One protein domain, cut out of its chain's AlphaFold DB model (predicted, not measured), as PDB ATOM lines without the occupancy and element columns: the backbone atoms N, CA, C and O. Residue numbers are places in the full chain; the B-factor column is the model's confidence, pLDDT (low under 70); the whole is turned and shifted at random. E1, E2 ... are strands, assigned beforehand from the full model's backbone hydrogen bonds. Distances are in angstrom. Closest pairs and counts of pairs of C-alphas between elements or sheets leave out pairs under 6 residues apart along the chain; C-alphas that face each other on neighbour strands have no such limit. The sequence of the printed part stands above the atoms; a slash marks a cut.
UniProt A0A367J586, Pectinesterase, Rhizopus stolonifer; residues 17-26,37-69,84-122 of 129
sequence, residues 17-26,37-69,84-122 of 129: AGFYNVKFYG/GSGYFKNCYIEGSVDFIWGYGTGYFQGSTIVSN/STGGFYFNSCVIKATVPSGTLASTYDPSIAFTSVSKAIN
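What this domain is: This is residues 17 to 26, 37 to 69 and 84 to 122 of the 129 residues of the protein "Pectinesterase" of Rhizopus stolonifer (UniProt A0A367J586). The chain is wound in stacked turns, as a short solenoid left open on one side: two parallel four-stranded sheets form the walls of a V, and each turn bends from one wall to the other at a tight link. E5 lies across the open side of the V in one turn, and a long tail, residues 98 to 122, loops outside the walls. The printed part has 82 residues with no named helix and nine named strands, E1 to E9 in chain order; the sheets run E1, E3, E6, E8 and E2, E4, E7, E9. The class is all strand, though under half of the residues, 37 of 82, are in named elements. The whole is compact, with a radius of gyration of the C-alphas of 13.3 A and spans of 37 by 27 by 22 A.

Where its parts are: In the first sheet, E1 is residues 17 to 20, E3 is 38 to 42, 13.5 A long, E6 is 58 to 62, 13.2 A long, and E8 is 87 to 91, 12.7 A long. In the second, E2 is residues 23 to 25, E4 is 45 to 48, E7 is 65 to 68 and E9 is 94 to 97. E5 is residues 53 to 55. C-alpha 17, where E1 begins, is at (-7.875, -24.522, 57.336); C-alpha 97, where E9 ends, is at (-8.125, -15.513, 32.028).

How they stand to each other: In the first sheet, E1 and E3 are parallel at 11 degrees, with N 19 and O 40 within hydrogen-bond range at 2.8 A. E3 and E6 are parallel at 8 degrees, with N 41 and O 60 at 2.8 A. E6 and E8 are parallel at 7 degrees, with N 89 and O 59 at 2.8 A. In the second sheet, E2 and E4 are parallel at 6 degrees, with N 24 and O 45 at 2.8 A. E4 and E7 are parallel at 12 degrees, with N 67 and O 46 at 2.8 A. E7 and E9 are parallel at 23 degrees, with N 66 and O 94 at 2.8 A. E5 pairs with no named strand; it is only just apart from E4, closest 8.5 A, and E5 and E8 are near each other.

The domain as a whole: The C-alphas farthest apart, of Ser 84 and Ser 106, are 40.5 A apart. Residues 27 to 36 and 70 to 83 are not printed; the gaps are 20.0 A from C-alpha 26 to C-alpha 37 and 30.3 A from C-alpha 69 to C-alpha 84. The links printed whole are tight. The mean pLDDT of the printed part is 78.5; residues 98 to 122 are under 70.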
ATOM      1  N   ALA A  17      -9.017 -24.108  58.142       97.00
ATOM      2  CA  ALA A  17      -7.875 -24.522  57.336       97.00
ATOM      3  C   ALA A  17      -7.121 -23.309  56.762       97.00
ATOM      4  O   ALA A  17      -7.725 -22.342  56.298       97.00
ATOM      5  N   GLY A  18      -5.789 -23.358  56.763       97.56
ATOM      6  CA  GLY A  18      -4.933 -22.301  56.220       97.56
ATOM      7  C   GLY A  18      -4.071 -22.805  55.067       97.56
ATOM      8  O   GLY A  18      -3.358 -23.793  55.214       97.56
ATOM      9  N   PHE A  19      -4.092 -22.092  53.943       97.81
ATOM     10  CA  PHE A  19      -3.318 -22.401  52.745       97.81
ATOM     11  C   PHE A  19      -2.497 -21.177  52.338       97.81
ATOM     12  O   PHE A  19      -3.036 -20.084  52.150       97.81
ATOM     13  N   TYR A  20      -1.187 -21.364  52.200       97.94
ATOM     14  CA  TYR A  20      -0.233 -20.286  51.946       97.94
ATOM     15  C   TYR A  20       0.657 -20.662  50.768       97.94
ATOM     16  O   TYR A  20       1.328 -21.690  50.815       97.94
ATOM     17  N   ASN A  21       0.679 -19.827  49.728       96.94
ATOM     18  CA  ASN A  21       1.507 -20.034  48.532       96.94
ATOM     19  C   ASN A  21       1.235 -21.366  47.798       96.94
ATOM     20  O   ASN A  21       2.139 -21.949  47.200       96.94
ATOM     21  N   VAL A  22      -0.007 -21.856  47.839       95.81
ATOM     22  CA  VAL A  22      -0.414 -23.115  47.195       95.81
ATOM     23  C   VAL A  22      -0.979 -22.845  45.802       95.81
ATOM     24  O   VAL A  22      -1.578 -21.796  45.557       95.81
ATOM     25  N   LYS A  23      -0.801 -23.798  44.882       93.62
ATOM     26  CA  LYS A  23      -1.415 -23.763  43.553       93.62
ATOM     27  C   LYS A  23      -2.386 -24.926  43.384       93.62
ATOM     28  O   LYS A  23      -1.995 -26.077  43.552       93.62
ATOM     29  N   PHE A  24      -3.622 -24.610  43.027       92.62
ATOM     30  CA  PHE A  24      -4.677 -25.561  42.710       92.62
ATOM     31  C   PHE A  24      -5.009 -25.441  41.226       92.62
ATOM     32  O   PHE A  24      -5.260 -24.341  40.733       92.62
ATOM     33  N   TYR A  25      -5.000 -26.575  40.532       87.44
ATOM     34  CA  TYR A  25      -5.245 -26.656  39.099       87.44
ATOM     35  C   TYR A  25      -6.388 -27.622  38.834       87.44
ATOM     36  O   TYR A  25      -6.383 -28.739  39.350       87.44
ATOM     37  N   GLY A  26      -7.318 -27.221  37.981       84.62
ATOM     38  CA  GLY A  26      -8.363 -28.098  37.490       84.62
ATOM     39  C   GLY A  26      -9.131 -27.475  36.335       84.62
ATOM     40  O   GLY A  26      -8.646 -26.579  35.642       84.62
ATOM     41  N   GLY A  37     -17.076 -26.392  56.400       94.62
ATOM     42  CA  GLY A  37     -15.731 -26.106  55.935       94.62
ATOM     43  C   GLY A  37     -15.432 -24.610  55.980       94.62
ATOM     44  O   GLY A  37     -16.255 -23.780  55.580       94.62
ATOM     45  N   SER A  38     -14.246 -24.248  56.463       95.69
ATOM     46  CA  SER A  38     -13.768 -22.869  56.375       95.69
ATOM     47  C   SER A  38     -12.274 -22.804  56.113       95.69
ATOM     48  O   SER A  38     -11.487 -23.487  56.764       95.69
ATOM     49  N   GLY A  39     -11.889 -21.989  55.132       96.88
ATOM     50  CA  GLY A  39     -10.516 -21.906  54.655       96.88
ATOM     51  C   GLY A  39     -10.041 -20.474  54.432       96.88
ATOM     52  O   GLY A  39     -10.785 -19.629  53.930       96.88
ATOM     53  N   TYR A  40      -8.781 -20.219  54.774       97.88
ATOM     54  CA  TYR A  40      -8.054 -18.991  54.477       97.88
ATOM     55  C   TYR A  40      -6.941 -19.278  53.460       97.88
ATOM     56  O   TYR A  40      -6.075 -20.115  53.702       97.88
ATOM     57  N   PHE A  41      -6.963 -18.579  52.327       98.12
ATOM     58  CA  PHE A  41      -6.108 -18.815  51.161       98.12
ATOM     59  C   PHE A  41      -5.292 -17.562  50.860       98.12
ATOM     60  O   PHE A  41      -5.786 -16.609  50.251       98.12
ATOM     61  N   LYS A  42      -4.032 -17.542  51.293       98.25
ATOM     62  CA  LYS A  42      -3.140 -16.393  51.127       98.25
ATOM     63  C   LYS A  42      -2.117 -16.647  50.030       98.25
ATOM     64  O   LYS A  42      -1.430 -17.669  50.049       98.25
ATOM     65  N   ASN A  43      -1.993 -15.697  49.102       97.81
ATOM     66  CA  ASN A  43      -1.023 -15.742  48.005       97.81
ATOM     67  C   ASN A  43      -1.099 -17.052  47.191       97.81
ATOM     68  O   ASN A  43      -0.088 -17.576  46.728       97.81
ATOM     69  N   CYS A  44      -2.300 -17.610  47.046       97.25
ATOM     70  CA  CYS A  44      -2.529 -18.858  46.329       97.25
ATOM     71  C   CYS A  44      -2.829 -18.604  44.847       97.25
ATOM     72  O   CYS A  44      -3.211 -17.504  44.446       97.25
ATOM     73  N   TYR A  45      -2.684 -19.644  44.034       93.88
ATOM     74  CA  TYR A  45      -3.119 -19.682  42.643       93.88
ATOM     75  C   TYR A  45      -4.239 -20.712  42.511       93.88
ATOM     76  O   TYR A  45      -4.059 -21.848  42.940       93.88
ATOM     77  N   ILE A  46      -5.382 -20.333  41.948       93.75
ATOM     78  CA  ILE A  46      -6.508 -21.244  41.730       93.75
ATOM     79  C   ILE A  46      -6.930 -21.127  40.275       93.75
ATOM     80  O   ILE A  46      -7.311 -20.042  39.846       93.75
ATOM     81  N   GLU A  47      -6.878 -22.232  39.536       89.00
ATOM     82  CA  GLU A  47      -7.258 -22.287  38.127       89.00
ATOM     83  C   GLU A  47      -8.366 -23.308  37.866       89.00
ATOM     84  O   GLU A  47      -8.265 -24.448  38.313       89.00
ATOM     85  N   GLY A  48      -9.380 -22.908  37.095       86.31
ATOM     86  CA  GLY A  48     -10.437 -23.800  36.622       86.31
ATOM     87  C   GLY A  48     -11.326 -23.180  35.543       86.31
ATOM     88  O   GLY A  48     -11.026 -22.108  35.017       86.31
ATOM     89  N   SER A  49     -12.419 -23.860  35.194       80.69
ATOM     90  CA  SER A  49     -13.326 -23.457  34.111       80.69
ATOM     91  C   SER A  49     -14.742 -23.150  34.601       80.69
ATOM     92  O   SER A  49     -15.143 -21.989  34.648       80.69
ATOM     93  N   VAL A  50     -15.503 -24.181  34.967       82.56
ATOM     94  CA  VAL A  50     -16.908 -24.092  35.382       82.56
ATOM     95  C   VAL A  50     -17.003 -24.351  36.877       82.56
ATOM     96  O   VAL A  50     -16.504 -25.367  37.350       82.56
ATOM     97  N   ASP A  51     -17.641 -23.432  37.602       86.19
ATOM     98  CA  ASP A  51     -17.947 -23.545  39.031       86.19
ATOM     99  C   ASP A  51     -16.732 -23.978  39.868       86.19
ATOM    100  O   ASP A  51     -16.824 -24.757  40.809       86.19
ATOM    101  N   PHE A  52     -15.542 -23.499  39.506       87.12
ATOM    102  CA  PHE A  52     -14.316 -24.130  39.979       87.12
ATOM    103  C   PHE A  52     -13.941 -23.775  41.423       87.12
ATOM    104  O   PHE A  52     -13.058 -24.421  41.975       87.12
ATOM    105  N   ILE A  53     -14.618 -22.804  42.044       92.69
ATOM    106  CA  ILE A  53     -14.665 -22.600  43.499       92.69
ATOM    107  C   ILE A  53     -16.127 -22.697  43.941       92.69
ATOM    108  O   ILE A  53     -16.929 -21.787  43.717       92.69
ATOM    109  N   TRP A  54     -16.502 -23.797  44.577       92.00
ATOM    110  CA  TRP A  54     -17.901 -24.112  44.845       92.00
ATOM    111  C   TRP A  54     -18.113 -24.746  46.213       92.00
ATOM    112  O   TRP A  54     -17.177 -25.080  46.940       92.00
ATOM    113  N   GLY A  55     -19.384 -24.868  46.586       92.00
ATOM    114  CA  GLY A  55     -19.802 -25.508  47.825       92.00
ATOM    115  C   GLY A  55     -20.648 -24.595  48.700       92.00
ATOM    116  O   GLY A  55     -21.418 -23.780  48.201       92.00
ATOM    117  N   TYR A  56     -20.526 -24.776  50.009       91.81
ATOM    118  CA  TYR A  56     -21.457 -24.257  51.016       91.81
ATOM    119  C   TYR A  56     -20.765 -23.431  52.101       91.81
ATOM    120  O   TYR A  56     -21.411 -22.616  52.756       91.81
ATOM    121  N   GLY A  57     -19.487 -23.724  52.358       92.50
ATOM    122  CA  GLY A  57     -18.749 -23.171  53.485       92.50
ATOM    123  C   GLY A  57     -18.117 -21.809  53.206       92.50
ATOM    124  O   GLY A  57     -18.499 -21.074  52.299       92.50
ATOM    125  N   THR A  58     -17.119 -21.459  54.011       93.50
ATOM    126  CA  THR A  58     -16.488 -20.135  53.968       93.50
ATOM    127  C   THR A  58     -15.102 -20.204  53.340       93.50
ATOM    128  O   THR A  58     -14.227 -20.911  53.831       93.50
ATOM    129  N   GLY A  59     -14.858 -19.417  52.297       94.94
ATOM    130  CA  GLY A  59     -13.537 -19.273  51.683       94.94
ATOM    131  C   GLY A  59     -13.083 -17.823  51.711       94.94
ATOM    132  O   GLY A  59     -13.731 -16.972  51.112       94.94
ATOM    133  N   TYR A  60     -11.972 -17.522  52.377       95.81
ATOM    134  CA  TYR A  60     -11.376 -16.188  52.357       95.81
ATOM    135  C   TYR A  60     -10.060 -16.210  51.586       95.81
ATOM    136  O   TYR A  60      -9.073 -16.782  52.039       95.81
ATOM    137  N   PHE A  61     -10.037 -15.566  50.428       95.88
ATOM    138  CA  PHE A  61      -8.893 -15.493  49.532       95.88
ATOM    139  C   PHE A  61      -8.241 -14.116  49.660       95.88
ATOM    140  O   PHE A  61      -8.888 -13.098  49.417       95.88
ATOM    141  N   GLN A  62      -6.960 -14.073  50.022       96.38
ATOM    142  CA  GLN A  62      -6.194 -12.838  50.183       96.38
ATOM    143  C   GLN A  62      -4.967 -12.823  49.281       96.38
ATOM    144  O   GLN A  62      -4.148 -13.741  49.342       96.38
ATOM    145  N   GLY A  63      -4.807 -11.778  48.466       95.12
ATOM    146  CA  GLY A  63      -3.625 -11.634  47.604       95.12
ATOM    147  C   GLY A  63      -3.447 -12.788  46.612       95.12
ATOM    148  O   GLY A  63      -2.338 -13.039  46.147       95.12
ATOM    149  N   SER A  64      -4.514 -13.546  46.350       96.25
ATOM    150  CA  SER A  64      -4.479 -14.755  45.529       96.25
ATOM    151  C   SER A  64      -4.779 -14.430  44.066       96.25
ATOM    152  O   SER A  64      -5.419 -13.428  43.748       96.25
ATOM    153  N   THR A  65      -4.314 -15.284  43.161       92.75
ATOM    154  CA  THR A  65      -4.605 -15.193  41.728       92.75
ATOM    155  C   THR A  65      -5.630 -16.258  41.358       92.75
ATOM    156  O   THR A  65      -5.357 -17.448  41.493       92.75
ATOM    157  N   ILE A  66      -6.804 -15.831  40.903       91.62
ATOM    158  CA  ILE A  66      -7.907 -16.697  40.487       91.62
ATOM    159  C   ILE A  66      -7.986 -16.666  38.964       91.62
ATOM    160  O   ILE A  66      -8.023 -15.589  38.364       91.62
ATOM    161  N   VAL A  67      -7.954 -17.833  38.330       86.19
ATOM    162  CA  VAL A  67      -7.684 -17.934  36.903       86.19
ATOM    163  C   VAL A  67      -8.700 -18.815  36.190       86.19
ATOM    164  O   VAL A  67      -8.861 -19.986  36.509       86.19
ATOM    165  N   SER A  68      -9.366 -18.250  35.186       83.31
ATOM    166  CA  SER A  68     -10.281 -18.993  34.320       83.31
ATOM    167  C   SER A  68      -9.542 -19.538  33.102       83.31
ATOM    168  O   SER A  68      -8.954 -18.757  32.354       83.31
ATOM    169  N   ASN A  69      -9.580 -20.853  32.893       77.88
ATOM    170  CA  ASN A  69      -8.919 -21.523  31.767       77.88
ATOM    171  C   ASN A  69      -9.869 -21.982  30.645       77.88
ATOM    172  O   ASN A  69      -9.414 -22.458  29.607       77.88
ATOM    173  N   SER A  84     -28.174 -17.632  55.510       79.69
ATOM    174  CA  SER A  84     -27.156 -18.631  55.842       79.69
ATOM    175  C   SER A  84     -25.768 -18.002  55.929       79.69
ATOM    176  O   SER A  84     -25.354 -17.238  55.056       79.69
ATOM    177  N   THR A  85     -25.025 -18.365  56.973       80.06
ATOM    178  CA  THR A  85     -23.609 -18.019  57.109       80.06
ATOM    179  C   THR A  85     -22.782 -18.780  56.073       80.06
ATOM    180  O   THR A  85     -23.055 -19.947  55.801       80.06
ATOM    181  N   GLY A  86     -21.766 -18.131  55.515       83.75
ATOM    182  CA  GLY A  86     -20.930 -18.697  54.459       83.75
ATOM    183  C   GLY A  86     -20.670 -17.674  53.364       83.75
ATOM    184  O   GLY A  86     -21.291 -16.609  53.324       83.75
ATOM    185  N   GLY A  87     -19.733 -17.989  52.483       90.06
ATOM    186  CA  GLY A  87     -19.406 -17.120  51.366       90.06
ATOM    187  C   GLY A  87     -17.962 -17.244  50.924       90.06
ATOM    188  O   GLY A  87     -17.082 -17.680  51.670       90.06
ATOM    189  N   PHE A  88     -17.721 -16.801  49.695       91.56
ATOM    190  CA  PHE A  88     -16.380 -16.669  49.145       91.56
ATOM    191  C   PHE A  88     -16.011 -15.190  49.068       91.56
ATOM    192  O   PHE A  88     -16.692 -14.396  48.420       91.56
ATOM    193  N   TYR A  89     -14.936 -14.827  49.756       91.81
ATOM    194  CA  TYR A  89     -14.466 -13.459  49.919       91.81
ATOM    195  C   TYR A  89     -13.122 -13.314  49.216       91.81
ATOM    196  O   TYR A  89     -12.187 -14.053  49.512       91.81
ATOM    197  N   PHE A  90     -13.009 -12.349  48.305       90.75
ATOM    198  CA  PHE A  90     -11.790 -12.105  47.536       90.75
ATOM    199  C   PHE A  90     -11.238 -10.727  47.890       90.75
ATOM    200  O   PHE A  90     -11.774  -9.706  47.468       90.75
ATOM    201  N   ASN A  91     -10.171 -10.694  48.683       91.56
ATOM    202  CA  ASN A  91      -9.515  -9.469  49.117       91.56
ATOM    203  C   ASN A  91      -8.161  -9.307  48.419       91.56
ATOM    204  O   ASN A  91      -7.267 -10.141  48.567       91.56
ATOM    205  N   SER A  92      -7.985  -8.200  47.694       94.19
ATOM    206  CA  SER A  92      -6.741  -7.901  46.967       94.19
ATOM    207  C   SER A  92      -6.319  -9.027  46.009       94.19
ATOM    208  O   SER A  92      -5.132  -9.256  45.789       94.19
ATOM    209  N   CYS A  93      -7.289  -9.767  45.472       90.25
ATOM    210  CA  CYS A  93      -7.043 -10.841  44.517       90.25
ATOM    211  C   CYS A  93      -6.947 -10.297  43.092       90.25
ATOM    212  O   CYS A  93      -7.575  -9.297  42.741       90.25
ATOM    213  N   VAL A  94      -6.208 -11.011  42.249       87.25
ATOM    214  CA  VAL A  94      -6.206 -10.798  40.801       87.25
ATOM    215  C   VAL A  94      -7.063 -11.878  40.167       87.25
ATOM    216  O   VAL A  94      -6.845 -13.058  40.419       87.25
ATOM    217  N   ILE A  95      -8.013 -11.478  39.326       84.94
ATOM    218  CA  ILE A  95      -8.852 -12.403  38.562       84.94
ATOM    219  C   ILE A  95      -8.543 -12.197  37.088       84.94
ATOM    220  O   ILE A  95      -8.642 -11.075  36.589       84.94
ATOM    221  N   LYS A  96      -8.104 -13.254  36.403       78.75
ATOM    222  CA  LYS A  96      -7.671 -13.182  35.002       78.75
ATOM    223  C   LYS A  96      -8.041 -14.445  34.222       78.75
ATOM    224  O   LYS A  96      -8.311 -15.485  34.809       78.75
ATOM    225  N   ALA A  97      -8.030 -14.350  32.898       75.25
ATOM    226  CA  ALA A  97      -8.125 -15.513  32.028       75.25
ATOM    227  C   ALA A  97      -6.723 -16.061  31.735       75.25
ATOM    228  O   ALA A  97      -5.726 -15.334  31.806       75.25
ATOM    229  N   THR A  98      -6.659 -17.342  31.400       68.88
ATOM    230  CA  THR A  98      -5.461 -18.020  30.911       68.88
ATOM    231  C   THR A  98      -5.838 -19.067  29.873       68.88
ATOM    232  O   THR A  98      -7.000 -19.438  29.729       68.88
ATOM    233  N   VAL A  99      -4.824 -19.591  29.201       68.81
ATOM    234  CA  VAL A  99      -4.882 -20.925  28.601       68.81
ATOM    235  C   VAL A  99      -4.550 -21.959  29.680       68.81
ATOM    236  O   VAL A  99      -3.706 -21.632  30.526       68.81
ATOM    237  N   PRO A 100      -5.176 -23.156  29.693       67.81
ATOM    238  CA  PRO A 100      -4.937 -24.163  30.726       67.81
ATOM    239  C   PRO A 100      -3.444 -24.340  31.009       67.81
ATOM    240  O   PRO A 100      -2.682 -24.729  30.124       67.81
ATOM    241  N   SER A 101      -3.016 -23.984  32.220       62.09
ATOM    242  CA  SER A 101      -1.601 -23.887  32.575       62.09
ATOM    243  C   SER A 101      -1.259 -24.957  33.605       62.09
ATOM    244  O   SER A 101      -1.283 -24.754  34.809       62.09
ATOM    245  N   GLY A 102      -0.976 -26.159  33.114       58.97
ATOM    246  CA  GLY A 102      -0.663 -27.338  33.919       58.97
ATOM    247  C   GLY A 102      -0.426 -28.551  33.021       58.97
ATOM    248  O   GLY A 102      -0.503 -28.444  31.800       58.97
ATOM    249  N   THR A 103      -0.170 -29.724  33.601       52.03
ATOM    250  CA  THR A 103       0.159 -30.963  32.859       52.03
ATOM    251  C   THR A 103      -0.937 -31.426  31.875       52.03
ATOM    252  O   THR A 103      -0.709 -32.331  31.084       52.03
ATOM    253  N   LEU A 104      -2.122 -30.799  31.884       51.59
ATOM    254  CA  LEU A 104      -3.301 -31.151  31.077       51.59
ATOM    255  C   LEU A 104      -3.542 -30.222  29.861       51.59
ATOM    256  O   LEU A 104      -4.648 -30.170  29.330       51.59
ATOM    257  N   ALA A 105      -2.530 -29.479  29.401       53.56
ATOM    258  CA  ALA A 105      -2.637 -28.416  28.389       53.56
ATOM    259  C   ALA A 105      -2.941 -28.847  26.924       53.56
ATOM    260  O   ALA A 105      -2.766 -28.045  26.010       53.56
ATOM    261  N   SER A 106      -3.385 -30.081  26.643       48.94
ATOM    262  CA  SER A 106      -3.470 -30.597  25.261       48.94
ATOM    263  C   SER A 106      -4.732 -30.221  24.461       48.94
ATOM    264  O   SER A 106      -4.807 -30.584  23.291       48.94
ATOM    265  N   THR A 107      -5.718 -29.516  25.036       50.50
ATOM    266  CA  THR A 107      -7.051 -29.305  24.405       50.50
ATOM    267  C   THR A 107      -7.460 -27.822  24.310       50.50
ATOM    268  O   THR A 107      -8.598 -27.444  24.562       50.50
ATOM    269  N   TYR A 108      -6.497 -26.963  23.993       54.22
ATOM    270  CA  TYR A 108      -6.602 -25.498  23.931       54.22
ATOM    271  C   TYR A 108      -7.637 -24.936  22.918       54.22
ATOM    272  O   TYR A 108      -7.709 -25.409  21.787       54.22
ATOM    273  N   ASP A 109      -8.347 -23.854  23.296       53.94
ATOM    274  CA  ASP A 109      -9.100 -22.946  22.403       53.94
ATOM    275  C   ASP A 109      -8.740 -21.465  22.728       53.94
ATOM    276  O   ASP A 109      -8.889 -21.041  23.877       53.94
ATOM    277  N   PRO A 110      -8.249 -20.656  21.764       48.50
ATOM    278  CA  PRO A 110      -7.913 -19.236  21.952       48.50
ATOM    279  C   PRO A 110      -9.097 -18.281  22.176       48.50
ATOM    280  O   PRO A 110      -8.879 -17.127  22.543       48.50
ATOM    281  N   SER A 111     -10.331 -18.696  21.884       49.19
ATOM    282  CA  SER A 111     -11.500 -17.806  21.724       49.19
ATOM    283  C   SER A 111     -12.274 -17.511  23.020       49.19
ATOM    284  O   SER A 111     -13.374 -16.947  23.011       49.19
ATOM    285  N   ILE A 112     -11.712 -17.895  24.162       51.03
ATOM    286  CA  ILE A 112     -12.400 -17.950  25.449       51.03
ATOM    287  C   ILE A 112     -12.445 -16.555  26.091       51.03
ATOM    288  O   ILE A 112     -11.503 -16.106  26.740       51.03
ATOM    289  N   ALA A 113     -13.573 -15.867  25.914       45.28
ATOM    290  CA  ALA A 113     -13.866 -14.591  26.558       45.28
ATOM    291  C   ALA A 113     -14.565 -14.767  27.920       45.28
ATOM    292  O   ALA A 113     -15.360 -15.688  28.121       45.28
ATOM    293  N   PHE A 114     -14.304 -13.831  28.838       41.75
ATOM    294  CA  PHE A 114     -15.043 -13.670  30.091       41.75
ATOM    295  C   PHE A 114     -16.534 -13.429  29.831       41.75
ATOM    296  O   PHE A 114     -16.886 -12.536  29.065       41.75
ATOM    297  N   THR A 115     -17.415 -14.108  30.566       44.25
ATOM    298  CA  THR A 115     -18.794 -13.623  30.782       44.25
ATOM    299  C   THR A 115     -18.938 -12.834  32.087       44.25
ATOM    300  O   THR A 115     -19.997 -12.274  32.353       44.25
ATOM    301  N   SER A 116     -17.877 -12.724  32.893       38.94
ATOM    302  CA  SER A 116     -17.856 -11.881  34.092       38.94
ATOM    303  C   SER A 116     -16.514 -11.166  34.232       38.94
ATOM    304  O   SER A 116     -15.555 -11.703  34.775       38.94
ATOM    305  N   VAL A 117     -16.443  -9.929  33.743       40.78
ATOM    306  CA  VAL A 117     -15.406  -8.975  34.151       40.78
ATOM    307  C   VAL A 117     -15.806  -8.406  35.508       40.78
ATOM    308  O   VAL A 117     -16.597  -7.472  35.576       40.78
ATOM    309  N   SER A 118     -15.269  -8.938  36.605       40.78
ATOM    310  CA  SER A 118     -15.370  -8.269  37.906       40.78
ATOM    311  C   SER A 118     -14.011  -7.738  38.347       40.78
ATOM    312  O   SER A 118     -13.401  -8.178  39.318       40.78
ATOM    313  N   LYS A 119     -13.538  -6.691  37.666       42.69
ATOM    314  CA  LYS A 119     -12.723  -5.704  38.375       42.69
ATOM    315  C   LYS A 119     -13.697  -4.814  39.142       42.69
ATOM    316  O   LYS A 119     -14.208  -3.850  38.586       42.69
ATOM    317  N   ALA A 120     -13.986  -5.154  40.394       39.94
ATOM    318  CA  ALA A 120     -14.804  -4.316  41.263       39.94
ATOM    319  C   ALA A 120     -14.054  -4.017  42.560       39.94
ATOM    320  O   ALA A 120     -13.622  -4.912  43.284       39.94
ATOM    321  N   ILE A 121     -13.901  -2.724  42.819       36.00
ATOM    322  CA  ILE A 121     -13.411  -2.186  44.079       36.00
ATOM    323  C   ILE A 121     -14.550  -2.364  45.101       36.00
ATOM    324  O   ILE A 121     -15.687  -1.987  44.835       36.00
ATOM    325  N   ASN A 122     -14.226  -2.958  46.250       35.19
ATOM    326  CA  ASN A 122     -15.000  -3.020  47.501       35.19
ATOM    327  C   ASN A 122     -16.153  -4.015  47.733       35.19
ATOM    328  O   ASN A 122     -16.550  -4.082  48.883       35.19
TER     329      ASN A 122